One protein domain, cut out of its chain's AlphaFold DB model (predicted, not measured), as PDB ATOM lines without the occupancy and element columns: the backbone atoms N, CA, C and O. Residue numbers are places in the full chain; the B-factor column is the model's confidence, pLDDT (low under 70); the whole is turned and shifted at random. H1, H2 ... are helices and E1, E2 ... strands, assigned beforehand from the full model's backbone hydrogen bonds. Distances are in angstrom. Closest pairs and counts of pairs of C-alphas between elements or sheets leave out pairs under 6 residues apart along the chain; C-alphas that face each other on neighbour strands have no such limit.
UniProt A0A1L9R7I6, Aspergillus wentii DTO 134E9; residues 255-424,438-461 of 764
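AT A GLANCE: This is residues 255 to 424 and 438 to 461 of the 764 residues of a protein of Aspergillus wentii DTO 134E9 (UniProt A0A1L9R7I6). A small closed barrel of five strands, E2, E5, E6, E7 and E8, makes the core, and its longest strand, E2, bends sharply and runs on past the ring to pair with E3, on whose other side E4 lies. H1, H2 and H3 form a group toward one end of the longest axis, with H3 outside the barrel over E1 and E2, while the short H4 and H5 sit toward the opposite end. The printed part has 194 residues with five named helices and eight named strands, in the order H1 H2 H3 E1 E2 E3 H4 H5 E4 E5 E6 E7 E8; the sheet is mixed. The class is mixed, helices and strands, with 96 residues, under half, in named elements. The whole is compact, with a radius of gyration of the C-alphas of 16.5 A and spans of 48 by 38 by 36 A.

IN THESE COORDINATES: In the ring, E2 is residues 328 to 345, 29.0 A from C-alpha 328 at (-38.298, -16.380, -53.774) to C-alpha 345 at (-35.155, -44.859, -58.313), and it bends by 116 degrees at residue 334. E5 is residues 391 to 395, E6 residues 402 to 407, E7 residues 410 to 415, and E8 residues 445 to 452, 21.8 A long and ending at C-alpha 452 (-38.565, -20.542, -54.651). Outside the ring, E1 is residues 319 to 321, E3 residues 353 to 360, 21.3 A long, and E4 residues 376 to 380. H1 is residues 259 to 266, beginning at C-alpha 259 (-42.136, -27.576, -42.126), and H2 is residues 276 to 282. H3, residues 302 to 313, is the longest helix at 16.5 A. H4 is residues 362 to 366 and H5 residues 369 to 373.

HOW THE PARTS SIT: Round the ring run E2, E5, E6, E7, E8 and back to E2. E2 and E5 are antiparallel, with N 336 and O 394 at 2.9 A. E5, E6 and E7 form a meander, each strand the antiparallel neighbour of the one before, with N 391 and O 404 at 2.8 A and N 405 and O 412 at 2.9 A. E7 and E8 are parallel, with N 413 and O 450 at 2.9 A. E8 and E2 are antiparallel, with N 331 and O 449 at 2.8 A. E1, E2 and E3 form a second meander, with N 319 and O 332 at 2.9 A and N 342 and O 357 at 2.8 A. E3 and E4 are antiparallel, with N 354 and O 379 at 2.8 A. On one side of E2 lie E5 and E1, on the other side E8 and E3. H3 lies outside the barrel at a height over the sheet of 8.9 A, over E2 and only just over E1, where 3 of its C-alphas fall; the closest C-alphas of H3 and E1 are those of Lys 307 and Val 320, 6.7 A apart. H1 stands at the sheet's level, only just, at a height of 3.5 A; its closest C-alpha pair with E7 is Asp 264 and Val 415, 6.0 A. H2 is not on the barrel but touches H1 at a steep tilt of 54 degrees, opposite ways, with the C-alphas of Leu 262 and Leu 281 closest at 6.6 A. H4 is on the barrel, outside it and over none of its strands, and its closest C-alpha pair with E2 is Leu 338 and Ala 364, 4.7 A. H5 is on the barrel too. In H1, H3, H4 and H5 every O i to N i+4 pair is within hydrogen-bond range; in H2, 2 of 3 are.

THE WHOLE: The two C-alphas farthest apart, those of Asp 299 and Asp 362, are 48.2 A apart. Residues 425 to 437 are not printed, and C-alphas 424 and 438 are 27.6 A apart across the cut. Of the links that are printed whole, H2 to H3 is long, with 19 residues. The mean pLDDT of the printed part is 81.8; it is under 70 at residues 288 to 293, 346 to 352, 421 to 424, 438 to 442 and 454 to 461.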
ATOM      1  N   GLY A 255     -47.834 -33.253 -36.306       70.38
ATOM      2  CA  GLY A 255     -47.478 -34.014 -37.500       70.38
ATOM      3  C   GLY A 255     -46.145 -34.754 -37.365       70.38
ATOM      4  O   GLY A 255     -45.475 -34.683 -36.339       70.38
ATOM      5  N   THR A 256     -45.751 -35.480 -38.412       73.06
ATOM      6  CA  THR A 256     -44.501 -36.273 -38.434       73.06
ATOM      7  C   THR A 256     -43.414 -35.694 -39.341       73.06
ATOM      8  O   THR A 256     -42.314 -36.247 -39.399       73.06
ATOM      9  N   LEU A 257     -43.739 -34.644 -40.099       83.62
ATOM     10  CA  LEU A 257     -42.862 -34.018 -41.089       83.62
ATOM     11  C   LEU A 257     -42.460 -32.621 -40.613       83.62
ATOM     12  O   LEU A 257     -43.287 -31.919 -40.033       83.62
ATOM     13  N   ALA A 258     -41.219 -32.218 -40.866       87.38
ATOM     14  CA  ALA A 258     -40.777 -30.848 -40.618       87.38
ATOM     15  C   ALA A 258     -41.422 -29.871 -41.615       87.38
ATOM     16  O   ALA A 258     -41.772 -30.248 -42.738       87.38
ATOM     17  N   ILE A 259     -41.550 -28.596 -41.243       88.75
ATOM     18  CA  ILE A 259     -42.136 -27.576 -42.126       88.75
ATOM     19  C   ILE A 259     -41.331 -27.403 -43.426       88.75
ATOM     20  O   ILE A 259     -41.925 -27.165 -44.476       88.75
ATOM     21  N   GLY A 260     -40.005 -27.593 -43.382       89.00
ATOM     22  CA  GLY A 260     -39.134 -27.613 -44.567       89.00
ATOM     23  C   GLY A 260     -39.491 -28.739 -45.543       89.00
ATOM     24  O   GLY A 260     -39.734 -28.469 -46.718       89.00
ATOM     25  N   GLU A 261     -39.650 -29.974 -45.040       88.19
ATOM     26  CA  GLU A 261     -40.085 -31.125 -45.851       88.19
ATOM     27  C   GLU A 261     -41.448 -30.857 -46.506       88.19
ATOM     28  O   GLU A 261     -41.622 -31.073 -47.703       88.19
ATOM     29  N   LEU A 262     -42.414 -30.341 -45.737       89.44
ATOM     30  CA  LEU A 262     -43.748 -30.029 -46.254       89.44
ATOM     31  C   LEU A 262     -43.692 -28.962 -47.355       89.44
ATOM     32  O   LEU A 262     -44.356 -29.095 -48.383       89.44
ATOM     33  N   LEU A 263     -42.897 -27.908 -47.177       90.38
ATOM     34  CA  LEU A 263     -42.742 -26.876 -48.200       90.38
ATOM     35  C   LEU A 263     -42.107 -27.446 -49.470       90.38
ATOM     36  O   LEU A 263     -42.611 -27.182 -50.562       90.38
ATOM     37  N   ASP A 264     -41.085 -28.292 -49.353       87.62
ATOM     38  CA  ASP A 264     -40.468 -28.940 -50.512       87.62
ATOM     39  C   ASP A 264     -41.443 -29.871 -51.245       87.62
ATOM     40  O   ASP A 264     -41.484 -29.870 -52.476       87.62
ATOM     41  N   MET A 265     -42.279 -30.615 -50.514       85.00
ATOM     42  CA  MET A 265     -43.298 -31.520 -51.065       85.00
ATOM     43  C   MET A 265     -44.463 -30.784 -51.740       85.00
ATOM     44  O   MET A 265     -44.998 -31.249 -52.749       85.00
ATOM     45  N   TYR A 266     -44.884 -29.645 -51.183       87.00
ATOM     46  CA  TYR A 266     -46.179 -29.040 -51.504       87.00
ATOM     47  C   TYR A 266     -46.107 -27.643 -52.123       87.00
ATOM     48  O   TYR A 266     -47.150 -27.112 -52.507       87.00
ATOM     49  N   ARG A 267     -44.917 -27.059 -52.329       84.00
ATOM     50  CA  ARG A 267     -44.741 -25.703 -52.898       84.00
ATOM     51  C   ARG A 267     -45.472 -25.432 -54.217       84.00
ATOM     52  O   ARG A 267     -45.797 -24.277 -54.484       84.00
ATOM     53  N   ASN A 268     -45.779 -26.459 -55.015       81.31
ATOM     54  CA  ASN A 268     -46.526 -26.326 -56.276       81.31
ATOM     55  C   ASN A 268     -48.061 -26.249 -56.098       81.31
ATOM     56  O   ASN A 268     -48.763 -26.054 -57.084       81.31
ATOM     57  N   HIS A 269     -48.599 -26.377 -54.878       87.25
ATOM     58  CA  HIS A 269     -50.040 -26.247 -54.625       87.25
ATOM     59  C   HIS A 269     -50.466 -24.779 -54.556       87.25
ATOM     60  O   HIS A 269     -49.828 -23.948 -53.917       87.25
ATOM     61  N   ASN A 270     -51.574 -24.453 -55.196       87.94
ATOM     62  CA  ASN A 270     -52.144 -23.128 -55.348       87.94
ATOM     63  C   ASN A 270     -52.686 -22.577 -54.027       87.94
ATOM     64  O   ASN A 270     -53.373 -23.264 -53.264       87.94
ATOM     65  N   ALA A 271     -52.430 -21.293 -53.815       88.38
ATOM     66  CA  ALA A 271     -52.895 -20.524 -52.678       88.38
ATOM     67  C   ALA A 271     -53.437 -19.183 -53.177       88.38
ATOM     68  O   ALA A 271     -52.796 -18.538 -54.004       88.38
ATOM     69  N   THR A 272     -54.606 -18.762 -52.689       85.19
ATOM     70  CA  THR A 272     -55.170 -17.444 -53.032       85.19
ATOM     71  C   THR A 272     -54.369 -16.321 -52.377       85.19
ATOM     72  O   THR A 272     -54.128 -15.293 -53.000       85.19
ATOM     73  N   ARG A 273     -53.925 -16.524 -51.130       86.94
ATOM     74  CA  ARG A 273     -52.961 -15.654 -50.448       86.94
ATOM     75  C   ARG A 273     -51.648 -16.399 -50.274       86.94
ATOM     76  O   ARG A 273     -51.655 -17.552 -49.857       86.94
ATOM     77  N   LEU A 274     -50.526 -15.727 -50.519       87.81
ATOM     78  CA  LEU A 274     -49.194 -16.324 -50.376       87.81
ATOM     79  C   LEU A 274     -48.940 -16.905 -48.979       87.81
ATOM     80  O   LEU A 274     -48.391 -17.995 -48.875       87.81
ATOM     81  N   HIS A 275     -49.418 -16.245 -47.921       89.62
ATOM     82  CA  HIS A 275     -49.357 -16.731 -46.535       89.62
ATOM     83  C   HIS A 275     -49.846 -18.174 -46.364       89.62
ATOM     84  O   HIS A 275     -49.268 -18.939 -45.591       89.62
ATOM     85  N   ASP A 276     -50.870 -18.570 -47.122       89.94
ATOM     86  CA  ASP A 276     -51.465 -19.901 -47.017       89.94
ATOM     87  C   ASP A 276     -50.523 -20.998 -47.530       89.94
ATOM     88  O   ASP A 276     -50.688 -22.154 -47.150       89.94
ATOM     89  N   LYS A 277     -49.487 -20.650 -48.315       89.25
ATOM     90  CA  LYS A 277     -48.405 -21.581 -48.677       89.25
ATOM     91  C   LYS A 277     -47.682 -22.143 -47.454       89.25
ATOM     92  O   LYS A 277     -47.132 -23.234 -47.526       89.25
ATOM     93  N   VAL A 278     -47.684 -21.395 -46.352       90.00
ATOM     94  CA  VAL A 278     -47.078 -21.785 -45.078       90.00
ATOM     95  C   VAL A 278     -48.164 -22.231 -44.106       90.00
ATOM     96  O   VAL A 278     -48.086 -23.321 -43.547       90.00
ATOM     97  N   TYR A 279     -49.196 -21.407 -43.901       88.75
ATOM     98  CA  TYR A 279     -50.150 -21.619 -42.809       88.75
ATOM     99  C   TYR A 279     -50.990 -22.887 -42.954       88.75
ATOM    100  O   TYR A 279     -51.264 -23.531 -41.942       88.75
ATOM    101  N   ALA A 280     -51.313 -23.304 -44.181       89.25
ATOM    102  CA  ALA A 280     -51.999 -24.572 -44.420       89.25
ATOM    103  C   ALA A 280     -51.125 -25.803 -44.103       89.25
ATOM    104  O   ALA A 280     -51.638 -26.901 -43.918       89.25
ATOM    105  N   LEU A 281     -49.798 -25.650 -44.030       90.00
ATOM    106  CA  LEU A 281     -48.867 -26.750 -43.756       90.00
ATOM    107  C   LEU A 281     -48.486 -26.852 -42.278       90.00
ATOM    108  O   LEU A 281     -48.136 -27.938 -41.824       90.00
ATOM    109  N   LEU A 282     -48.616 -25.775 -41.497       86.69
ATOM    110  CA  LEU A 282     -48.379 -25.802 -40.042       86.69
ATOM    111  C   LEU A 282     -49.240 -26.859 -39.356       86.69
ATOM    112  O   LEU A 282     -48.799 -27.582 -38.470       86.69
ATOM    113  N   GLY A 283     -50.477 -26.995 -39.832       81.25
ATOM    114  CA  GLY A 283     -51.397 -28.013 -39.374       81.25
ATOM    115  C   GLY A 283     -51.033 -29.433 -39.804       81.25
ATOM    116  O   GLY A 283     -51.862 -30.303 -39.592       81.25
ATOM    117  N   LEU A 284     -49.877 -29.688 -40.418       85.00
ATOM    118  CA  LEU A 284     -49.330 -31.008 -40.758       85.00
ATOM    119  C   LEU A 284     -47.905 -31.203 -40.230       85.00
ATOM    120  O   LEU A 284     -47.363 -32.301 -40.375       85.00
ATOM    121  N   SER A 285     -47.303 -30.165 -39.653       87.25
ATOM    122  CA  SER A 285     -45.897 -30.178 -39.279       87.25
ATOM    123  C   SER A 285     -45.691 -30.686 -37.848       87.25
ATOM    124  O   SER A 285     -46.622 -30.735 -37.034       87.25
ATOM    125  N   VAL A 286     -44.484 -31.176 -37.572       81.69
ATOM    126  CA  VAL A 286     -44.069 -31.658 -36.244       81.69
ATOM    127  C   VAL A 286     -43.832 -30.498 -35.275       81.69
ATOM    128  O   VAL A 286     -43.890 -30.666 -34.056       81.69
ATOM    129  N   GLU A 287     -43.563 -29.310 -35.806       74.75
ATOM    130  CA  GLU A 287     -43.238 -28.136 -35.021       74.75
ATOM    131  C   GLU A 287     -44.473 -27.561 -34.328       74.75
ATOM    132  O   GLU A 287     -45.519 -27.303 -34.922       74.75
ATOM    133  N   ASN A 288     -44.336 -27.308 -33.027       65.69
ATOM    134  CA  ASN A 288     -45.377 -26.631 -32.279       65.69
ATOM    135  C   ASN A 288     -45.393 -25.142 -32.660       65.69
ATOM    136  O   ASN A 288     -44.482 -24.398 -32.286       65.69
ATOM    137  N   ALA A 289     -46.459 -24.705 -33.337       59.34
ATOM    138  CA  ALA A 289     -46.700 -23.307 -33.695       59.34
ATOM    139  C   ALA A 289     -46.676 -22.348 -32.483       59.34
ATOM    140  O   ALA A 289     -46.463 -21.152 -32.655       59.34
ATOM    141  N   ASP A 290     -46.857 -22.841 -31.251       55.06
ATOM    142  CA  ASP A 290     -46.746 -22.047 -30.022       55.06
ATOM    143  C   ASP A 290     -45.314 -21.797 -29.542       55.06
ATOM    144  O   ASP A 290     -45.090 -20.832 -28.809       55.06
ATOM    145  N   LYS A 291     -44.349 -22.623 -29.964       54.88
ATOM    146  CA  LYS A 291     -42.924 -22.496 -29.607       54.88
ATOM    147  C   LYS A 291     -42.065 -21.998 -30.765       54.88
ATOM    148  O   LYS A 291     -41.091 -21.288 -30.532       54.88
ATOM    149  N   ALA A 292     -42.409 -22.370 -31.994       56.53
ATOM    150  CA  ALA A 292     -41.813 -21.810 -33.195       56.53
ATOM    151  C   ALA A 292     -42.477 -20.458 -33.478       56.53
ATOM    152  O   ALA A 292     -43.683 -20.316 -33.312       56.53
ATOM    153  N   SER A 293     -41.734 -19.458 -33.940       64.75
ATOM    154  CA  SER A 293     -42.258 -18.136 -34.322       64.75
ATOM    155  C   SER A 293     -43.204 -18.166 -35.547       64.75
ATOM    156  O   SER A 293     -43.300 -17.181 -36.267       64.75
ATOM    157  N   LEU A 294     -43.878 -19.290 -35.813       77.62
ATOM    158  CA  LEU A 294     -44.617 -19.634 -37.025       77.62
ATOM    159  C   LEU A 294     -46.127 -19.725 -36.757       77.62
ATOM    160  O   LEU A 294     -46.761 -20.726 -37.075       77.62
ATOM    161  N   LYS A 295     -46.725 -18.690 -36.158       79.44
ATOM    162  CA  LYS A 295     -48.189 -18.618 -35.988       79.44
ATOM    163  C   LYS A 295     -48.858 -17.940 -37.184       79.44
ATOM    164  O   LYS A 295     -48.301 -16.968 -37.701       79.44
ATOM    165  N   PRO A 296     -50.074 -18.369 -37.578       83.94
ATOM    166  CA  PRO A 296     -50.876 -17.635 -38.545       83.94
ATOM    167  C   PRO A 296     -51.104 -16.187 -38.098       83.94
ATOM    168  O   PRO A 296     -51.754 -15.933 -37.085       83.94
ATOM    169  N   ASN A 297     -50.558 -15.236 -38.853       83.56
ATOM    170  CA  ASN A 297     -50.763 -13.810 -38.645       83.56
ATOM    171  C   ASN A 297     -50.847 -13.101 -40.001       83.56
ATOM    172  O   ASN A 297     -49.840 -12.769 -40.627       83.56
ATOM    173  N   TYR A 298     -52.076 -12.857 -40.445       85.12
ATOM    174  CA  TYR A 298     -52.353 -12.223 -41.732       85.12
ATOM    175  C   TYR A 298     -52.113 -10.710 -41.763       85.12
ATOM    176  O   TYR A 298     -52.241 -10.128 -42.845       85.12
ATOM    177  N   ASP A 299     -51.769 -10.102 -40.623       86.00
ATOM    178  CA  ASP A 299     -51.387  -8.690 -40.526       86.00
ATOM    179  C   ASP A 299     -49.899  -8.479 -40.869       86.00
ATOM    180  O   ASP A 299     -49.488  -7.362 -41.185       86.00
ATOM    181  N   LEU A 300     -49.081  -9.542 -40.842       88.94
ATOM    182  CA  LEU A 300     -47.691  -9.495 -41.301       88.94
ATOM    183  C   LEU A 300     -47.618  -9.455 -42.829       88.94
ATOM    184  O   LEU A 300     -48.391 -10.123 -43.521       88.94
ATOM    185  N   GLN A 301     -46.630  -8.741 -43.371       92.19
ATOM    186  CA  GLN A 301     -46.332  -8.835 -44.797       92.19
ATOM    187  C   GLN A 301     -45.750 -10.212 -45.134       92.19
ATOM    188  O   GLN A 301     -45.097 -10.859 -44.312       92.19
ATOM    189  N   TRP A 302     -45.984 -10.673 -46.365       90.75
ATOM    190  CA  TRP A 302     -45.545 -11.996 -46.815       90.75
ATOM    191  C   TRP A 302     -44.032 -12.204 -46.653       90.75
ATOM    192  O   TRP A 302     -43.607 -13.256 -46.184       90.75
ATOM    193  N   ASN A 303     -43.214 -11.200 -46.976       92.38
ATOM    194  CA  ASN A 303     -41.756 -11.286 -46.867       92.38
ATOM    195  C   ASN A 303     -41.274 -11.553 -45.440       92.38
ATOM    196  O   ASN A 303     -40.270 -12.244 -45.267       92.38
ATOM    197  N   ASP A 304     -41.978 -11.028 -44.436       92.31
ATOM    198  CA  ASP A 304     -41.634 -11.231 -43.031       92.31
ATOM    199  C   ASP A 304     -41.976 -12.657 -42.601       92.31
ATOM    200  O   ASP A 304     -41.153 -13.328 -41.979       92.31
ATOM    201  N   VAL A 305     -43.150 -13.152 -43.007       91.25
ATOM    202  CA  VAL A 305     -43.567 -14.542 -42.771       91.25
ATOM    203  C   VAL A 305     -42.605 -15.508 -43.456       91.25
ATOM    204  O   VAL A 305     -42.116 -16.446 -42.831       91.25
ATOM    205  N   PHE A 306     -42.268 -15.254 -44.720       92.12
ATOM    206  CA  PHE A 306     -41.359 -16.114 -45.461       92.12
ATOM    207  C   PHE A 306     -39.956 -16.102 -44.845       92.12
ATOM    208  O   PHE A 306     -39.352 -17.155 -44.664       92.12
ATOM    209  N   LYS A 307     -39.467 -14.934 -44.410       92.31
ATOM    210  CA  LYS A 307     -38.191 -14.831 -43.695       92.31
ATOM    211  C   LYS A 307     -38.200 -15.609 -42.380       92.31
ATOM    212  O   LYS A 307     -37.219 -16.288 -42.094       92.31
ATOM    213  N   GLN A 308     -39.280 -15.547 -41.599       91.38
ATOM    214  CA  GLN A 308     -39.415 -16.322 -40.357       91.38
ATOM    215  C   GLN A 308     -39.338 -17.830 -40.617       91.38
ATOM    216  O   GLN A 308     -38.644 -18.534 -39.890       91.38
ATOM    217  N   VAL A 309     -39.993 -18.311 -41.676       90.69
ATOM    218  CA  VAL A 309     -39.951 -19.721 -42.088       90.69
ATOM    219  C   VAL A 309     -38.545 -20.136 -42.507       90.69
ATOM    220  O   VAL A 309     -38.047 -21.159 -42.055       90.69
ATOM    221  N   ILE A 310     -37.863 -19.337 -43.325       91.50
ATOM    222  CA  ILE A 310     -36.513 -19.676 -43.791       91.50
ATOM    223  C   ILE A 310     -35.528 -19.687 -42.628       91.50
ATOM    224  O   ILE A 310     -34.729 -20.606 -42.526       91.50
ATOM    225  N   MET A 311     -35.605 -18.713 -41.720       90.44
ATOM    226  CA  MET A 311     -34.763 -18.684 -40.517       90.44
ATOM    227  C   MET A 311     -35.073 -19.822 -39.534       90.44
ATOM    228  O   MET A 311     -34.313 -20.032 -38.592       90.44
ATOM    229  N   HIS A 312     -36.198 -20.515 -39.716       88.94
ATOM    230  CA  HIS A 312     -36.552 -21.707 -38.961       88.94
ATOM    231  C   HIS A 312     -36.034 -22.990 -39.630       88.94
ATOM    232  O   HIS A 312     -35.563 -23.883 -38.936       88.94
ATOM    233  N   VAL A 313     -36.110 -23.072 -40.962       89.81
ATOM    234  CA  VAL A 313     -35.658 -24.234 -41.750       89.81
ATOM    235  C   VAL A 313     -34.136 -24.261 -41.906       89.81
ATOM    236  O   VAL A 313     -33.516 -25.316 -41.811       89.81
ATOM    237  N   PHE A 314     -33.519 -23.104 -42.138       91.31
ATOM    238  CA  PHE A 314     -32.079 -22.966 -42.330       91.31
ATOM    239  C   PHE A 314     -31.393 -22.504 -41.038       91.31
ATOM    240  O   PHE A 314     -32.001 -21.785 -40.240       91.31
ATOM    241  N   PRO A 315     -30.109 -22.854 -40.831       89.12
ATOM    242  CA  PRO A 315     -29.374 -22.442 -39.642       89.12
ATOM    243  C   PRO A 315     -29.323 -20.921 -39.471       89.12
ATOM    244  O   PRO A 315     -29.207 -20.170 -40.440       89.12
ATOM    245  N   SER A 316     -29.272 -20.456 -38.222       86.88
ATOM    246  CA  SER A 316     -29.153 -19.025 -37.894       86.88
ATOM    247  C   SER A 316     -27.852 -18.372 -38.383       86.88
ATOM    248  O   SER A 316     -27.722 -17.153 -38.328       86.88
ATOM    249  N   SER A 317     -26.876 -19.171 -38.829       89.00
ATOM    250  CA  SER A 317     -25.639 -18.713 -39.473       89.00
ATOM    251  C   SER A 317     -25.880 -18.157 -40.886       89.00
ATOM    252  O   SER A 317     -25.026 -17.440 -41.411       89.00
ATOM    253  N   CYS A 318     -27.028 -18.458 -41.501       93.06
ATOM    254  CA  CYS A 318     -27.396 -17.975 -42.823       93.06
ATOM    255  C   CYS A 318     -27.972 -16.552 -42.787       93.06
ATOM    256  O   CYS A 318     -28.765 -16.194 -41.917       93.06
ATOM    257  N   SER A 319     -27.636 -15.750 -43.797       94.50
ATOM    258  CA  SER A 319     -28.314 -14.479 -44.063       94.50
ATOM    259  C   SER A 319     -29.407 -14.672 -45.109       94.50
ATOM    260  O   SER A 319     -29.155 -15.284 -46.149       94.50
ATOM    261  N   VAL A 320     -30.587 -14.104 -44.854       94.69
ATOM    262  CA  VAL A 320     -31.786 -14.290 -45.682       94.69
ATOM    263  C   VAL A 320     -32.370 -12.946 -46.110       94.69
ATOM    264  O   VAL A 320     -32.629 -12.071 -45.275       94.69
ATOM    265  N   GLU A 321     -32.631 -12.826 -47.410       94.50
ATOM    266  CA  GLU A 321     -33.284 -11.679 -48.045       94.50
ATOM    267  C   GLU A 321     -34.582 -12.127 -48.747       94.50
ATOM    268  O   GLU A 321     -34.586 -13.112 -49.488       94.50
ATOM    269  N   THR A 322     -35.683 -11.412 -48.485       93.69
ATOM    270  CA  THR A 322     -37.045 -11.668 -48.998       93.69
ATOM    271  C   THR A 322     -37.729 -10.350 -49.383       93.69
ATOM    272  O   THR A 322     -37.348  -9.288 -48.884       93.69
ATOM    273  N   TRP A 323     -38.763 -10.401 -50.239       91.56
ATOM    274  CA  TRP A 323     -39.473  -9.206 -50.736       91.56
ATOM    275  C   TRP A 323     -41.002  -9.380 -50.744       91.56
ATOM    276  O   TRP A 323     -41.465 -10.508 -50.911       91.56
ATOM    277  N   PRO A 324     -41.800  -8.303 -50.553       85.50
ATOM    278  CA  PRO A 324     -43.246  -8.402 -50.284       85.50
ATOM    279  C   PRO A 324     -44.074  -9.177 -51.318       85.50
ATOM    280  O   PRO A 324     -45.007  -9.878 -50.941       85.50
ATOM    281  N   GLU A 325     -43.721  -9.089 -52.600       78.50
ATOM    282  CA  GLU A 325     -44.437  -9.746 -53.708       78.50
ATOM    283  C   GLU A 325     -43.641 -10.906 -54.327       78.50
ATOM    284  O   GLU A 325     -44.079 -11.529 -55.291       78.50
ATOM    285  N   ALA A 326     -42.460 -11.210 -53.783       84.44
ATOM    286  CA  ALA A 326     -41.601 -12.259 -54.304       84.44
ATOM    287  C   ALA A 326     -41.836 -13.565 -53.542       84.44
ATOM    288  O   ALA A 326     -41.735 -13.624 -52.315       84.44
ATOM    289  N   ALA A 327     -42.070 -14.644 -54.281       85.62
ATOM    290  CA  ALA A 327     -42.139 -15.990 -53.724       85.62
ATOM    291  C   ALA A 327     -40.768 -16.699 -53.747       85.62
ATOM    292  O   ALA A 327     -40.680 -17.924 -53.732       85.62
ATOM    293  N   VAL A 328     -39.685 -15.917 -53.795       90.75
ATOM    294  CA  VAL A 328     -38.298 -16.380 -53.774       90.75
ATOM    295  C   VAL A 328     -37.533 -15.698 -52.650       90.75
ATOM    296  O   VAL A 328     -37.762 -14.526 -52.341       90.75
ATOM    297  N   ALA A 329     -36.610 -16.440 -52.052       93.44
ATOM    298  CA  ALA A 329     -35.638 -15.913 -51.115       93.44
ATOM    299  C   ALA A 329     -34.215 -16.166 -51.591       93.44
ATOM    300  O   ALA A 329     -33.936 -17.194 -52.208       93.44
ATOM    301  N   VAL A 330     -33.317 -15.243 -51.249       94.44
ATOM    302  CA  VAL A 330     -31.873 -15.412 -51.423       94.44
ATOM    303  C   VAL A 330     -31.264 -15.739 -50.066       94.44
ATOM    304  O   VAL A 330     -31.433 -14.995 -49.100       94.44
ATOM    305  N   ILE A 331     -30.563 -16.867 -50.006       95.06
ATOM    306  CA  ILE A 331     -29.960 -17.428 -48.801       95.06
ATOM    307  C   ILE A 331     -28.453 -17.478 -49.018       95.06
ATOM    308  O   ILE A 331     -27.975 -18.093 -49.973       95.06
ATOM    309  N   LYS A 332     -27.699 -16.836 -48.126       93.81
ATOM    310  CA  LYS A 332     -26.233 -16.907 -48.112       93.81
ATOM    311  C   LYS A 332     -25.794 -17.626 -46.850       93.81
ATOM    312  O   LYS A 332     -26.260 -17.294 -45.761       93.81
ATOM    313  N   GLY A 333     -24.909 -18.598 -46.987       93.31
ATOM    314  CA  GLY A 333     -24.421 -19.391 -45.866       93.31
ATOM    315  C   GLY A 333     -23.050 -19.969 -46.158       93.31
ATOM    316  O   GLY A 333     -22.583 -19.933 -47.291       93.31
ATOM    317  N   LYS A 334     -22.411 -20.512 -45.129       93.25
ATOM    318  CA  LYS A 334     -21.165 -21.267 -45.268       93.25
ATOM    319  C   LYS A 334     -21.441 -22.744 -45.070       93.25
ATOM    320  O   LYS A 334     -22.314 -23.085 -44.276       93.25
ATOM    321  N   GLY A 335     -20.711 -23.612 -45.756       92.69
ATOM    322  CA  GLY A 335     -20.897 -25.051 -45.605       92.69
ATOM    323  C   GLY A 335     -19.880 -25.888 -46.360       92.69
ATOM    324  O   GLY A 335     -18.915 -25.363 -46.913       92.69
ATOM    325  N   TRP A 336     -20.147 -27.185 -46.428       92.00
ATOM    326  CA  TRP A 336     -19.339 -28.167 -47.140       92.00
ATOM    327  C   TRP A 336     -20.138 -28.787 -48.276       92.00
ATOM    328  O   TRP A 336     -21.307 -29.132 -48.102       92.00
ATOM    329  N   VAL A 337     -19.494 -28.987 -49.423       92.12
ATOM    330  CA  VAL A 337     -20.001 -29.916 -50.435       92.12
ATOM    331  C   VAL A 337     -19.688 -31.325 -49.955       92.12
ATOM    332  O   VAL A 337     -18.530 -31.641 -49.691       92.12
ATOM    333  N   LEU A 338     -20.715 -32.162 -49.833       90.94
ATOM    334  CA  LEU A 338     -20.582 -33.546 -49.381       90.94
ATOM    335  C   LEU A 338     -20.494 -34.535 -50.545       90.94
ATOM    336  O   LEU A 338     -19.972 -35.636 -50.388       90.94
ATOM    337  N   GLY A 339     -21.033 -34.180 -51.706       90.75
ATOM    338  CA  GLY A 339     -21.109 -35.091 -52.837       90.75
ATOM    339  C   GLY A 339     -22.240 -34.743 -53.786       90.75
ATOM    340  O   GLY A 339     -22.664 -33.590 -53.875       90.75
ATOM    341  N   TYR A 340     -22.732 -35.751 -54.494       89.88
ATOM    342  CA  TYR A 340     -23.779 -35.595 -55.497       89.88
ATOM    343  C   TYR A 340     -24.671 -36.833 -55.580       89.88
ATOM    344  O   TYR A 340     -24.300 -37.933 -55.169       89.88
ATOM    345  N   VAL A 341     -25.860 -36.639 -56.144       90.94
ATOM    346  CA  VAL A 341     -26.819 -37.705 -56.428       90.94
ATOM    347  C   VAL A 341     -26.357 -38.503 -57.648       90.94
ATOM    348  O   VAL A 341     -26.163 -37.954 -58.737       90.94
ATOM    349  N   ASP A 342     -26.189 -39.811 -57.491       87.50
ATOM    350  CA  ASP A 342     -25.791 -40.718 -58.567       87.50
ATOM    351  C   ASP A 342     -26.980 -41.239 -59.375       87.50
ATOM    352  O   ASP A 342     -26.981 -41.214 -60.607       87.50
ATOM    353  N   SER A 343     -28.007 -41.703 -58.675       87.06
ATOM    354  CA  SER A 343     -29.219 -42.233 -59.282       87.06
ATOM    355  C   SER A 343     -30.407 -42.017 -58.359       87.06
ATOM    356  O   SER A 343     -30.265 -41.880 -57.144       87.06
ATOM    357  N   VAL A 344     -31.586 -41.948 -58.966       86.00
ATOM    358  CA  VAL A 344     -32.859 -41.835 -58.264       86.00
ATOM    359  C   VAL A 344     -33.740 -42.946 -58.799       86.00
ATOM    360  O   VAL A 344     -33.986 -43.002 -60.004       86.00
ATOM    361  N   GLU A 345     -34.174 -43.849 -57.930       81.38
ATOM    362  CA  GLU A 345     -35.155 -44.859 -58.313       81.38
ATOM    363  C   GLU A 345     -36.544 -44.219 -58.267       81.38
ATOM    364  O   GLU A 345     -36.919 -43.575 -57.278       81.38
ATOM    365  N   GLU A 346     -37.316 -44.377 -59.346       60.38
ATOM    366  CA  GLU A 346     -38.707 -43.938 -59.356       60.38
ATOM    367  C   GLU A 346     -39.476 -44.675 -58.259       60.38
ATOM    368  O   GLU A 346     -39.465 -45.905 -58.175       60.38
ATOM    369  N   ALA A 347     -40.116 -43.882 -57.397       52.50
ATOM    370  CA  ALA A 347     -40.850 -44.327 -56.228       52.50
ATOM    371  C   ALA A 347     -41.675 -45.579 -56.542       52.50
ATOM    372  O   ALA A 347     -42.565 -45.554 -57.398       52.50
ATOM    373  N   THR A 348     -41.450 -46.661 -55.792       44.97
ATOM    374  CA  THR A 348     -42.466 -47.709 -55.702       44.97
ATOM    375  C   THR A 348     -43.764 -47.009 -55.292       44.97
ATOM    376  O   THR A 348     -43.832 -46.332 -54.265       44.97
ATOM    377  N   SER A 349     -44.777 -47.089 -56.153       51.41
ATOM    378  CA  SER A 349     -45.987 -46.246 -56.182       51.41
ATOM    379  C   SER A 349     -46.827 -46.209 -54.893       51.41
ATOM    380  O   SER A 349     -47.857 -45.529 -54.832       51.41
ATOM    381  N   LYS A 350     -46.405 -46.932 -53.852       50.22
ATOM    382  CA  LYS A 350     -47.099 -47.093 -52.579       50.22
ATOM    383  C   LYS A 350     -46.790 -46.004 -51.545       50.22
ATOM    384  O   LYS A 350     -47.708 -45.675 -50.798       50.22
ATOM    385  N   TYR A 351     -45.588 -45.408 -51.512       51.19
ATOM    386  CA  TYR A 351     -45.159 -44.595 -50.348       51.19
ATOM    387  C   TYR A 351     -44.713 -43.149 -50.623       51.19
ATOM    388  O   TYR A 351     -44.314 -42.474 -49.679       51.19
ATOM    389  N   SER A 352     -44.812 -42.643 -51.859       65.75
ATOM    390  CA  SER A 352     -44.411 -41.266 -52.231       65.75
ATOM    391  C   SER A 352     -43.025 -40.856 -51.703       65.75
ATOM    392  O   SER A 352     -42.796 -39.700 -51.358       65.75
ATOM    393  N   CYS A 353     -42.099 -41.813 -51.638       73.50
ATOM    394  CA  CYS A 353     -40.706 -41.601 -51.274       73.50
ATOM    395  C   CYS A 353     -39.803 -41.833 -52.486       73.50
ATOM    396  O   CYS A 353     -40.069 -42.717 -53.301       73.50
ATOM    397  N   GLN A 354     -38.724 -41.067 -52.590       78.56
ATOM    398  CA  GLN A 354     -37.676 -41.264 -53.582       78.56
ATOM    399  C   GLN A 354     -36.507 -41.986 -52.921       78.56
ATOM    400  O   GLN A 354     -36.048 -41.573 -51.853       78.56
ATOM    401  N   LYS A 355     -36.032 -43.054 -53.563       85.31
ATOM    402  CA  LYS A 355     -34.761 -43.677 -53.203       85.31
ATOM    403  C   LYS A 355     -33.659 -42.995 -53.993       85.31
ATOM    404  O   LYS A 355     -33.713 -42.952 -55.221       85.31
ATOM    405  N   VAL A 356     -32.705 -42.417 -53.284       89.06
ATOM    406  CA  VAL A 356     -31.647 -41.578 -53.836       89.06
ATOM    407  C   VAL A 356     -30.313 -42.202 -53.463       89.06
ATOM    408  O   VAL A 356     -29.971 -42.280 -52.288       89.06
ATOM    409  N   ASN A 357     -29.549 -42.629 -54.463       90.25
ATOM    410  CA  ASN A 357     -28.185 -43.093 -54.251       90.25
ATOM    411  C   ASN A 357     -27.232 -41.904 -54.312       90.25
ATOM    412  O   ASN A 357     -27.281 -41.101 -55.250       90.25
ATOM    413  N   VAL A 358     -26.358 -41.794 -53.318       90.81
ATOM    414  CA  VAL A 358     -25.442 -40.666 -53.151       90.81
ATOM    415  C   VAL A 358     -23.992 -41.120 -53.263       90.81
ATOM    416  O   VAL A 358     -23.609 -42.170 -52.749       90.81
ATOM    417  N   ILE A 359     -23.166 -40.306 -53.920       87.75
ATOM    418  CA  ILE A 359     -21.715 -40.493 -53.962       87.75
ATOM    419  C   ILE A 359     -21.060 -39.386 -53.145       87.75
ATOM    420  O   ILE A 359     -21.130 -38.210 -53.504       87.75
ATOM    421  N   TYR A 360     -20.370 -39.781 -52.076       89.12
ATOM    422  CA  TYR A 360     -19.626 -38.870 -51.211       89.12
ATOM    423  C   TYR A 360     -18.258 -38.494 -51.784       89.12
ATOM    424  O   TYR A 360     -17.564 -39.311 -52.406       89.12
ATOM    425  N   ASN A 361     -17.854 -37.248 -51.555       86.00
ATOM    426  CA  ASN A 361     -16.494 -36.783 -51.802       86.00
ATOM    427  C   ASN A 361     -15.575 -36.987 -50.586       86.00
ATOM    428  O   ASN A 361     -15.996 -37.486 -49.541       86.00
ATOM    429  N   ASP A 362     -14.306 -36.605 -50.724       82.88
ATOM    430  CA  ASP A 362     -13.318 -36.746 -49.649       82.88
ATOM    431  C   ASP A 362     -13.660 -35.918 -48.414       82.88
ATOM    432  O   ASP A 362     -13.460 -36.388 -47.292       82.88
ATOM    433  N   THR A 363     -14.268 -34.742 -48.596       84.06
ATOM    434  CA  THR A 363     -14.796 -33.938 -47.487       84.06
ATOM    435  C   THR A 363     -15.812 -34.744 -46.680       84.06
ATOM    436  O   THR A 363     -15.643 -34.918 -45.475       84.06
ATOM    437  N   ALA A 364     -16.816 -35.334 -47.326       85.56
ATOM    438  CA  ALA A 364     -17.806 -36.164 -46.647       85.56
ATOM    439  C   ALA A 364     -17.214 -37.426 -46.000       85.56
ATOM    440  O   ALA A 364     -17.657 -37.814 -44.918       85.56
ATOM    441  N   ARG A 365     -16.197 -38.048 -46.607       83.94
ATOM    442  CA  ARG A 365     -15.471 -39.171 -45.985       83.94
ATOM    443  C   ARG A 365     -14.743 -38.732 -44.717       83.94
ATOM    444  O   ARG A 365     -14.822 -39.424 -43.707       83.94
ATOM    445  N   SER A 366     -14.103 -37.561 -44.737       82.25
ATOM    446  CA  SER A 366     -13.431 -36.996 -43.559       82.25
ATOM    447  C   SER A 366     -14.406 -36.632 -42.432       82.25
ATOM    448  O   SER A 366     -14.080 -36.783 -41.257       82.25
ATOM    449  N   LEU A 367     -15.635 -36.244 -42.787       80.44
ATOM    450  CA  LEU A 367     -16.738 -35.971 -41.860       80.44
ATOM    451  C   LEU A 367     -17.514 -37.237 -41.441       80.44
ATOM    452  O   LEU A 367     -18.502 -37.147 -40.709       80.44
ATOM    453  N   ASN A 368     -17.082 -38.417 -41.901       81.94
ATOM    454  CA  ASN A 368     -17.721 -39.712 -41.666       81.94
ATOM    455  C   ASN A 368     -19.220 -39.740 -42.048       81.94
ATOM    456  O   ASN A 368     -20.036 -40.412 -41.413       81.94
ATOM    457  N   CYS A 369     -19.597 -38.987 -43.086       83.06
ATOM    458  CA  CYS A 369     -20.976 -38.869 -43.566       83.06
ATOM    459  C   CYS A 369     -21.558 -40.220 -44.002       83.06
ATOM    460  O   CYS A 369     -22.726 -40.495 -43.755       83.06
ATOM    461  N   GLU A 370     -20.734 -41.086 -44.595       81.44
ATOM    462  CA  GLU A 370     -21.156 -42.409 -45.061       81.44
ATOM    463  C   GLU A 370     -21.609 -43.315 -43.912       81.44
ATOM    464  O   GLU A 370     -22.653 -43.952 -44.008       81.44
ATOM    465  N   HIS A 371     -20.898 -43.307 -42.782       81.06
ATOM    466  CA  HIS A 371     -21.340 -44.018 -41.581       81.06
ATOM    467  C   HIS A 371     -22.612 -43.401 -40.980       81.06
ATOM    468  O   HIS A 371     -23.472 -44.094 -40.448       81.06
ATOM    469  N   ASN A 372     -22.718 -42.078 -41.073       79.56
ATOM    470  CA  ASN A 372     -23.770 -41.285 -40.459       79.56
ATOM    471  C   ASN A 372     -25.119 -41.354 -41.181       79.56
ATOM    472  O   ASN A 372     -26.150 -41.217 -40.521       79.56
ATOM    473  N   TRP A 373     -25.099 -41.491 -42.506       84.94
ATOM    474  CA  TRP A 373     -26.272 -41.351 -43.372       84.94
ATOM    475  C   TRP A 373     -26.391 -42.450 -44.436       84.94
ATOM    476  O   TRP A 373     -27.419 -42.529 -45.102       84.94
ATOM    477  N   GLY A 374     -25.376 -43.302 -44.612       87.44
ATOM    478  CA  GLY A 374     -25.350 -44.307 -45.676       87.44
ATOM    479  C   GLY A 374     -25.282 -43.696 -47.079       87.44
ATOM    480  O   GLY A 374     -25.245 -42.474 -47.246       87.44
ATOM    481  N   THR A 375     -25.250 -44.555 -48.098       88.12
ATOM    482  CA  THR A 375     -25.226 -44.164 -49.521       88.12
ATOM    483  C   THR A 375     -26.582 -44.292 -50.217       88.12
ATOM    484  O   THR A 375     -26.737 -43.778 -51.318       88.12
ATOM    485  N   GLU A 376     -27.557 -44.964 -49.599       89.44
ATOM    486  CA  GLU A 376     -28.933 -45.088 -50.094       89.44
ATOM    487  C   GLU A 376     -29.858 -44.297 -49.167       89.44
ATOM    488  O   GLU A 376     -30.033 -44.626 -47.994       89.44
ATOM    489  N   TRP A 377     -30.421 -43.212 -49.681       88.25
ATOM    490  CA  TRP A 377     -31.285 -42.305 -48.939       88.25
ATOM    491  C   TRP A 377     -32.738 -42.532 -49.329       88.25
ATOM    492  O   TRP A 377     -33.064 -42.616 -50.509       88.25
ATOM    493  N   THR A 378     -33.630 -42.569 -48.341       85.12
ATOM    494  CA  THR A 378     -35.078 -42.559 -48.581       85.12
ATOM    495  C   THR A 378     -35.632 -41.201 -48.176       85.12
ATOM    496  O   THR A 378     -35.740 -40.893 -46.990       85.12
ATOM    497  N   LEU A 379     -35.983 -40.387 -49.170       82.62
ATOM    498  CA  LEU A 379     -36.518 -39.037 -48.982       82.62
ATOM    499  C   LEU A 379     -38.008 -38.997 -49.310       82.62
ATOM    500  O   LEU A 379     -38.491 -39.788 -50.118       82.62
ATOM    501  N   GLN A 380     -38.754 -38.066 -48.712       79.94
ATOM    502  CA  GLN A 380     -40.101 -37.763 -49.204       79.94
ATOM    503  C   GLN A 380     -40.001 -37.143 -50.602       79.94
ATOM    504  O   GLN A 380     -39.096 -36.354 -50.864       79.94
ATOM    505  N   ALA A 381     -40.911 -37.512 -51.504       76.31
ATOM    506  CA  ALA A 381     -40.912 -36.962 -52.853       76.31
ATOM    507  C   ALA A 381     -41.202 -35.455 -52.812       76.31
ATOM    508  O   ALA A 381     -42.288 -35.029 -52.413       76.31
ATOM    509  N   SER A 382     -40.230 -34.655 -53.241       76.69
ATOM    510  CA  SER A 382     -40.357 -33.207 -53.370       76.69
ATOM    511  C   SER A 382     -41.142 -32.827 -54.631       76.69
ATOM    512  O   SER A 382     -41.182 -33.558 -55.622       76.69
ATOM    513  N   ALA A 383     -41.776 -31.653 -54.609       74.75
ATOM    514  CA  ALA A 383     -42.545 -31.120 -55.735       74.75
ATOM    515  C   ALA A 383     -41.671 -30.894 -56.981       74.75
ATOM    516  O   ALA A 383     -42.148 -30.977 -58.114       74.75
ATOM    517  N   GLU A 384     -40.395 -30.579 -56.759       78.19
ATOM    518  CA  GLU A 384     -39.342 -30.671 -57.759       78.19
ATOM    519  C   GLU A 384     -38.554 -31.952 -57.506       78.19
ATOM    520  O   GLU A 384     -37.979 -32.080 -56.428       78.19
ATOM    521  N   PRO A 385     -38.544 -32.909 -58.445       78.69
ATOM    522  CA  PRO A 385     -37.927 -34.199 -58.201       78.69
ATOM    523  C   PRO A 385     -36.419 -34.042 -58.016       78.69
ATOM    524  O   PRO A 385     -35.770 -33.327 -58.781       78.69
ATOM    525  N   VAL A 386     -35.860 -34.767 -57.045       86.62
ATOM    526  CA  VAL A 386     -34.411 -34.973 -56.979       86.62
ATOM    527  C   VAL A 386     -33.963 -35.654 -58.270       86.62
ATOM    528  O   VAL A 386     -34.592 -36.606 -58.737       86.62
ATOM    529  N   GLN A 387     -32.882 -35.155 -58.858       86.12
ATOM    530  CA  GLN A 387     -32.328 -35.654 -60.111       86.12
ATOM    531  C   GLN A 387     -30.873 -36.080 -59.940       86.12
ATOM    532  O   GLN A 387     -30.136 -35.580 -59.085       86.12
ATOM    533  N   LYS A 388     -30.446 -36.985 -60.823       85.94
ATOM    534  CA  LYS A 388     -29.037 -37.333 -61.004       85.94
ATOM    535  C   LYS A 388     -28.205 -36.061 -61.218       85.94
ATOM    536  O   LYS A 388     -28.524 -35.250 -62.079       85.94
ATOM    537  N   GLY A 389     -27.142 -35.903 -60.432       83.38
ATOM    538  CA  GLY A 389     -26.242 -34.748 -60.460       83.38
ATOM    539  C   GLY A 389     -26.652 -33.544 -59.634       83.38
ATOM    540  O   GLY A 389     -25.912 -32.563 -59.613       83.38
ATOM    541  N   ASN A 390     -27.753 -33.615 -58.884       91.19
ATOM    542  CA  ASN A 390     -27.966 -32.649 -57.813       91.19
ATOM    543  C   ASN A 390     -26.844 -32.761 -56.767       91.19
ATOM    544  O   ASN A 390     -26.355 -33.851 -56.466       91.19
ATOM    545  N   ILE A 391     -26.427 -31.615 -56.241       92.62
ATOM    546  CA  ILE A 391     -25.308 -31.465 -55.315       92.62
ATOM    547  C   ILE A 391     -25.839 -31.589 -53.892       92.62
ATOM    548  O   ILE A 391     -26.878 -31.022 -53.552       92.62
ATOM    549  N   ILE A 392     -25.104 -32.310 -53.057       94.00
ATOM    550  CA  ILE A 392     -25.412 -32.501 -51.645       94.00
ATOM    551  C   ILE A 392     -24.461 -31.620 -50.847       94.00
ATOM    552  O   ILE A 392     -23.240 -31.728 -50.996       94.00
ATOM    553  N   CYS A 393     -25.000 -30.764 -49.987       93.81
ATOM    554  CA  CYS A 393     -24.187 -29.937 -49.106       93.81
ATOM    555  C   CYS A 393     -24.734 -29.893 -47.679       93.81
ATOM    556  O   CYS A 393     -25.896 -30.194 -47.418       93.81
ATOM    557  N   LEU A 394     -23.857 -29.535 -46.746       92.69
ATOM    558  CA  LEU A 394     -24.178 -29.348 -45.337       92.69
ATOM    559  C   LEU A 394     -23.786 -27.931 -44.938       92.69
ATOM    560  O   LEU A 394     -22.617 -27.555 -45.040       92.69
ATOM    561  N   LEU A 395     -24.760 -27.142 -44.496       92.25
ATOM    562  CA  LEU A 395     -24.509 -25.787 -44.013       92.25
ATOM    563  C   LEU A 395     -23.939 -25.815 -42.593       92.25
ATOM    564  O   LEU A 395     -24.224 -26.704 -41.792       92.25
ATOM    565  N   GLN A 396     -23.144 -24.808 -42.256       89.69
ATOM    566  CA  GLN A 396     -22.567 -24.666 -40.930       89.69
ATOM    567  C   GLN A 396     -23.678 -24.505 -39.883       89.69
ATOM    568  O   GLN A 396     -24.523 -23.616 -40.006       89.69
ATOM    569  N   ALA A 397     -23.627 -25.333 -38.837       85.56
ATOM    570  CA  ALA A 397     -24.653 -25.465 -37.796       85.56
ATOM    571  C   ALA A 397     -25.992 -26.086 -38.253       85.56
ATOM    572  O   ALA A 397     -26.950 -26.070 -37.483       85.56
ATOM    573  N   ALA A 398     -26.067 -26.657 -39.462       85.62
ATOM    574  CA  ALA A 398     -27.162 -27.551 -39.839       85.62
ATOM    575  C   ALA A 398     -26.933 -28.958 -39.272       85.62
ATOM    576  O   ALA A 398     -25.794 -29.418 -39.177       85.62
ATOM    577  N   LEU A 399     -28.024 -29.641 -38.926       81.38
ATOM    578  CA  LEU A 399     -28.002 -31.053 -38.531       81.38
ATOM    579  C   LEU A 399     -28.169 -31.983 -39.735       81.38
ATOM    580  O   LEU A 399     -27.569 -33.057 -39.767       81.38
ATOM    581  N   ASP A 400     -28.946 -31.545 -40.723       86.56
ATOM    582  CA  ASP A 400     -29.329 -32.337 -41.883       86.56
ATOM    583  C   ASP A 400     -28.754 -31.740 -43.175       86.56
ATOM    584  O   ASP A 400     -28.633 -30.512 -43.297       86.56
ATOM    585  N   PRO A 401     -28.386 -32.585 -44.153       92.06
ATOM    586  CA  PRO A 401     -27.920 -32.116 -45.445       92.06
ATOM    587  C   PRO A 401     -29.066 -31.517 -46.268       92.06
ATOM    588  O   PRO A 401     -30.249 -31.801 -46.060       92.06
ATOM    589  N   ILE A 402     -28.691 -30.706 -47.253       94.38
ATOM    590  CA  ILE A 402     -29.597 -30.130 -48.245       94.38
ATOM    591  C   ILE A 402     -29.186 -30.582 -49.645       94.38
ATOM    592  O   ILE A 402     -28.015 -30.883 -49.902       94.38
ATOM    593  N   ILE A 403     -30.156 -30.620 -50.559       94.69
ATOM    594  CA  ILE A 403     -29.928 -30.952 -51.967       94.69
ATOM    595  C   ILE A 403     -30.189 -29.707 -52.804       94.69
ATOM    596  O   ILE A 403     -31.281 -29.130 -52.772       94.69
ATOM    597  N   ILE A 404     -29.181 -29.305 -53.571       94.06
ATOM    598  CA  ILE A 404     -29.214 -28.126 -54.432       94.06
ATOM    599  C   ILE A 404     -28.904 -28.505 -55.880       94.06
ATOM    600  O   ILE A 404     -28.226 -29.493 -56.157       94.06
ATOM    601  N   LYS A 405     -29.368 -27.695 -56.825       91.75
ATOM    602  CA  LYS A 405     -29.027 -27.821 -58.246       91.75
ATOM    603  C   LYS A 405     -28.402 -26.538 -58.774       91.75
ATOM    604  O   LYS A 405     -28.723 -25.450 -58.298       91.75
ATOM    605  N   LEU A 406     -27.509 -26.667 -59.750       90.06
ATOM    606  CA  LEU A 406     -26.945 -25.525 -60.462       90.06
ATOM    607  C   LEU A 406     -27.963 -25.003 -61.483       90.06
ATOM    608  O   LEU A 406     -28.452 -25.768 -62.308       90.06
ATOM    609  N   CYS A 407     -28.255 -23.704 -61.439       86.44
ATOM    610  CA  CYS A 407     -29.077 -23.018 -62.432       86.44
ATOM    611  C   CYS A 407     -28.351 -21.754 -62.896       86.44
ATOM    612  O   CYS A 407     -28.388 -20.736 -62.198       86.44
ATOM    613  N   ASN A 408     -27.721 -21.810 -64.071       86.06
ATOM    614  CA  ASN A 408     -27.008 -20.695 -64.687       86.06
ATOM    615  C   ASN A 408     -25.893 -20.137 -63.773       86.06
ATOM    616  O   ASN A 408     -24.791 -20.682 -63.770       86.06
ATOM    617  N   ASP A 409     -26.167 -19.102 -62.970       87.69
ATOM    618  CA  ASP A 409     -25.197 -18.416 -62.103       87.69
ATOM    619  C   ASP A 409     -25.471 -18.555 -60.586       87.69
ATOM    620  O   ASP A 409     -24.892 -17.825 -59.772       87.69
ATOM    621  N   ARG A 410     -26.370 -19.466 -60.185       89.19
ATOM    622  CA  ARG A 410     -26.807 -19.666 -58.789       89.19
ATOM    623  C   ARG A 410     -27.105 -21.129 -58.464       89.19
ATOM    624  O   ARG A 410     -27.328 -21.942 -59.358       89.19
ATOM    625  N   PHE A 411     -27.226 -21.437 -57.174       93.06
ATOM    626  CA  PHE A 411     -27.775 -22.712 -56.712       93.06
ATOM    627  C   PHE A 411     -29.257 -22.582 -56.337       93.06
ATOM    628  O   PHE A 411     -29.644 -21.656 -55.627       93.06
ATOM    629  N   ALA A 412     -30.102 -23.506 -56.790       92.44
ATOM    630  CA  ALA A 412     -31.502 -23.606 -56.382       92.44
ATOM    631  C   ALA A 412     -31.675 -24.722 -55.347       92.44
ATOM    632  O   ALA A 412     -31.146 -25.816 -55.540       92.44
ATOM    633  N   VAL A 413     -32.432 -24.468 -54.280       93.38
ATOM    634  CA  VAL A 413     -32.768 -25.493 -53.284       93.38
ATOM    635  C   VAL A 413     -33.847 -26.427 -53.841       93.38
ATOM    636  O   VAL A 413     -34.962 -25.991 -54.146       93.38
ATOM    637  N   VAL A 414     -33.501 -27.712 -53.958       90.44
ATOM    638  CA  VAL A 414     -34.416 -28.797 -54.351       90.44
ATOM    639  C   VAL A 414     -35.033 -29.430 -53.107       90.44
ATOM    640  O   VAL A 414     -36.251 -29.562 -53.030       90.44
ATOM    641  N   VAL A 415     -34.187 -29.756 -52.121       91.19
ATOM    642  CA  VAL A 415     -34.581 -30.260 -50.799       91.19
ATOM    643  C   VAL A 415     -33.894 -29.409 -49.737       91.19
ATOM    644  O   VAL A 415     -32.667 -29.392 -49.644       91.19
ATOM    645  N   SER A 416     -34.694 -28.693 -48.953       89.94
ATOM    646  CA  SER A 416     -34.287 -27.816 -47.854       89.94
ATOM    647  C   SER A 416     -33.945 -28.572 -46.570       89.94
ATOM    648  O   SER A 416     -33.211 -28.049 -45.735       89.94
ATOM    649  N   THR A 417     -34.453 -29.796 -46.395       83.44
ATOM    650  CA  THR A 417     -34.140 -30.647 -45.238       83.44
ATOM    651  C   THR A 417     -34.229 -32.126 -45.614       83.44
ATOM    652  O   THR A 417     -35.320 -32.668 -45.788       83.44
ATOM    653  N   ALA A 418     -33.087 -32.806 -45.744       84.06
ATOM    654  CA  ALA A 418     -33.045 -34.237 -46.038       84.06
ATOM    655  C   ALA A 418     -33.070 -35.071 -44.742       84.06
ATOM    656  O   ALA A 418     -32.037 -35.555 -44.283       84.06
ATOM    657  N   ILE A 419     -34.260 -35.255 -44.155       79.06
ATOM    658  CA  ILE A 419     -34.434 -36.110 -42.970       79.06
ATOM    659  C   ILE A 419     -34.434 -37.582 -43.391       79.06
ATOM    660  O   ILE A 419     -35.411 -38.100 -43.940       79.06
ATOM    661  N   LEU A 420     -33.337 -38.274 -43.093       73.75
ATOM    662  CA  LEU A 420     -33.170 -39.690 -43.405       73.75
ATOM    663  C   LEU A 420     -33.850 -40.540 -42.334       73.75
ATOM    664  O   LEU A 420     -33.337 -40.729 -41.231       73.75
ATOM    665  N   ARG A 421     -35.047 -41.039 -42.658       61.44
ATOM    666  CA  ARG A 421     -35.788 -41.960 -41.791       61.44
ATOM    667  C   ARG A 421     -35.310 -43.395 -42.063       61.44
ATOM    668  O   ARG A 421     -35.283 -43.782 -43.232       61.44
ATOM    669  N   PRO A 422     -34.970 -44.196 -41.036       47.97
ATOM    670  CA  PRO A 422     -34.684 -45.612 -41.235       47.97
ATOM    671  C   PRO A 422     -35.915 -46.314 -41.826       47.97
ATOM    672  O   PRO A 422     -37.051 -46.047 -41.417       47.97
ATOM    673  N   ASP A 423     -35.690 -47.175 -42.819       39.81
ATOM    674  CA  ASP A 423     -36.749 -47.921 -43.500       39.81
ATOM    675  C   ASP A 423     -37.531 -48.762 -42.476       39.81
ATOM    676  O   ASP A 423     -36.954 -49.561 -41.735       39.81
ATOM    677  N   ARG A 424     -38.860 -48.593 -42.419       38.06
ATOM    678  CA  ARG A 424     -39.738 -49.279 -41.448       38.06
ATOM    679  C   ARG A 424     -39.755 -50.806 -41.623       38.06
ATOM    680  O   ARG A 424     -40.310 -51.494 -40.772       38.06
ATOM    681  N   PHE A 438     -19.017 -32.192 -35.760       48.12
ATOM    682  CA  PHE A 438     -18.261 -32.495 -36.970       48.12
ATOM    683  C   PHE A 438     -16.819 -31.965 -36.837       48.12
ATOM    684  O   PHE A 438     -16.632 -30.796 -36.483       48.12
ATOM    685  N   PRO A 439     -15.783 -32.776 -37.126       44.56
ATOM    686  CA  PRO A 439     -14.410 -32.287 -37.167       44.56
ATOM    687  C   PRO A 439     -14.252 -31.206 -38.252       44.56
ATOM    688  O   PRO A 439     -14.835 -31.298 -39.328       44.56
ATOM    689  N   ILE A 440     -13.453 -30.169 -37.975       51.47
ATOM    690  CA  ILE A 440     -13.201 -29.024 -38.874       51.47
ATOM    691  C   ILE A 440     -12.217 -29.443 -39.981       51.47
ATOM    692  O   ILE A 440     -11.098 -28.938 -40.062       51.47
ATOM    693  N   GLN A 441     -12.584 -30.425 -40.801       51.34
ATOM    694  CA  GLN A 441     -11.731 -30.918 -41.878       51.34
ATOM    695  C   GLN A 441     -12.517 -30.917 -43.191       51.34
ATOM    696  O   GLN A 441     -13.609 -31.470 -43.276       51.34
ATOM    697  N   GLY A 442     -11.986 -30.207 -44.190       59.72
ATOM    698  CA  GLY A 442     -12.639 -29.947 -45.476       59.72
ATOM    699  C   GLY A 442     -12.777 -28.454 -45.784       59.72
ATOM    700  O   GLY A 442     -12.906 -27.625 -44.880       59.72
ATOM    701  N   SER A 443     -12.740 -28.110 -47.071       74.38
ATOM    702  CA  SER A 443     -12.917 -26.736 -47.546       74.38
ATOM    703  C   SER A 443     -14.328 -26.242 -47.232       74.38
ATOM    704  O   SER A 443     -15.316 -26.898 -47.559       74.38
ATOM    705  N   ILE A 444     -14.420 -25.082 -46.582       87.44
ATOM    706  CA  ILE A 444     -15.688 -24.388 -46.353       87.44
ATOM    707  C   ILE A 444     -15.930 -23.447 -47.529       87.44
ATOM    708  O   ILE A 444     -15.068 -22.632 -47.858       87.44
ATOM    709  N   TYR A 445     -17.118 -23.527 -48.115       90.44
ATOM    710  CA  TYR A 445     -17.530 -22.717 -49.254       90.44
ATOM    711  C   TYR A 445     -18.583 -21.692 -48.851       90.44
ATOM    712  O   TYR A 445     -19.418 -21.949 -47.979       90.44
ATOM    713  N   ASP A 446     -18.569 -20.545 -49.530       91.81
ATOM    714  CA  ASP A 446     -19.648 -19.562 -49.476       91.81
ATOM    715  C   ASP A 446     -20.757 -19.972 -50.460       91.81
ATOM    716  O   ASP A 446     -20.605 -19.877 -51.678       91.81
ATOM    717  N   PHE A 447     -21.892 -20.421 -49.930       92.38
ATOM    718  CA  PHE A 447     -23.069 -20.784 -50.708       92.38
ATOM    719  C   PHE A 447     -23.972 -19.576 -50.935       92.38
ATOM    720  O   PHE A 447     -24.346 -18.874 -49.994       92.38
ATOM    721  N   TYR A 448     -24.385 -19.398 -52.189       91.31
ATOM    722  CA  TYR A 448     -25.408 -18.446 -52.609       91.31
ATOM    723  C   TYR A 448     -26.549 -19.225 -53.252       91.31
ATOM    724  O   TYR A 448     -26.429 -19.716 -54.377       91.31
ATOM    725  N   MET A 449     -27.638 -19.368 -52.506       94.44
ATOM    726  CA  MET A 449     -28.761 -20.215 -52.873       94.44
ATOM    727  C   MET A 449     -30.034 -19.398 -53.016       94.44
ATOM    728  O   MET A 449     -30.217 -18.367 -52.370       94.44
ATOM    729  N   THR A 450     -30.948 -19.901 -53.829       93.62
ATOM    730  CA  THR A 450     -32.317 -19.406 -53.905       93.62
ATOM    731  C   THR A 450     -33.289 -20.512 -53.554       93.62
ATOM    732  O   THR A 450     -33.149 -21.632 -54.056       93.62
ATOM    733  N   TRP A 451     -34.312 -20.185 -52.775       92.38
ATOM    734  CA  TRP A 451     -35.433 -21.082 -52.519       92.38
ATOM    735  C   TRP A 451     -36.719 -20.419 -53.001       92.38
ATOM    736  O   TRP A 451     -37.061 -19.322 -52.559       92.38
ATOM    737  N   GLU A 452     -37.376 -21.054 -53.968       87.62
ATOM    738  CA  GLU A 452     -38.565 -20.542 -54.651       87.62
ATOM    739  C   GLU A 452     -39.782 -21.394 -54.278       87.62
ATOM    740  O   GLU A 452     -39.773 -22.619 -54.413       87.62
ATOM    741  N   ILE A 453     -40.850 -20.734 -53.845       81.31
ATOM    742  CA  ILE A 453     -42.164 -21.328 -53.626       81.31
ATOM    743  C   ILE A 453     -43.043 -20.862 -54.786       81.31
ATOM    744  O   ILE A 453     -43.442 -19.706 -54.831       81.31
ATOM    745  N   SER A 454     -43.325 -21.738 -55.754       69.06
ATOM    746  CA  SER A 454     -43.974 -21.345 -57.016       69.06
ATOM    747  C   SER A 454     -45.253 -20.525 -56.803       69.06
ATOM    748  O   SER A 454     -46.182 -20.965 -56.113       69.06
ATOM    749  N   LEU A 455     -45.345 -19.374 -57.471       58.31
ATOM    750  CA  LEU A 455     -46.625 -18.726 -57.748       58.31
ATOM    751  C   LEU A 455     -47.389 -19.613 -58.736       58.31
ATOM    752  O   LEU A 455     -46.793 -20.278 -59.583       58.31
ATOM    753  N   ALA A 456     -48.694 -19.718 -58.543       45.19
ATOM    754  CA  ALA A 456     -49.561 -20.603 -59.298       45.19
ATOM    755  C   ALA A 456     -49.799 -20.067 -60.717       45.19
ATOM    756  O   ALA A 456     -50.909 -19.643 -61.004       45.19
ATOM    757  N   ASP A 457     -48.794 -20.101 -61.594       41.91
ATOM    758  CA  ASP A 457     -48.999 -19.868 -63.022       41.91
ATOM    759  C   ASP A 457     -48.561 -21.075 -63.850       41.91
ATOM    760  O   ASP A 457     -47.448 -21.601 -63.762       41.91
ATOM    761  N   ARG A 458     -49.548 -21.558 -64.605       42.34
ATOM    762  CA  ARG A 458     -49.508 -22.730 -65.467       42.34
ATOM    763  C   ARG A 458     -48.577 -22.454 -66.639       42.34
ATOM    764  O   ARG A 458     -48.961 -21.763 -67.564       42.34
ATOM    765  N   GLU A 459     -47.401 -23.057 -66.596       36.44
ATOM    766  CA  GLU A 459     -46.770 -23.768 -67.708       36.44
ATOM    767  C   GLU A 459     -45.513 -24.420 -67.138       36.44
ATOM    768  O   GLU A 459     -44.491 -23.783 -66.882       36.44
ATOM    769  N   SER A 460     -45.604 -25.719 -66.860       38.25
ATOM    770  CA  SER A 460     -44.462 -26.540 -66.480       38.25
ATOM    771  C   SER A 460     -43.555 -26.754 -67.694       38.25
ATOM    772  O   SER A 460     -43.424 -27.870 -68.184       38.25
ATOM    773  N   ASN A 461     -42.911 -25.691 -68.172       36.16
ATOM    774  CA  ASN A 461     -41.681 -25.802 -68.943       36.16
ATOM    775  C   ASN A 461     -40.529 -25.921 -67.944       36.16
ATOM    776  O   ASN A 461     -39.767 -24.980 -67.720       36.16
TER     777      ASN A 461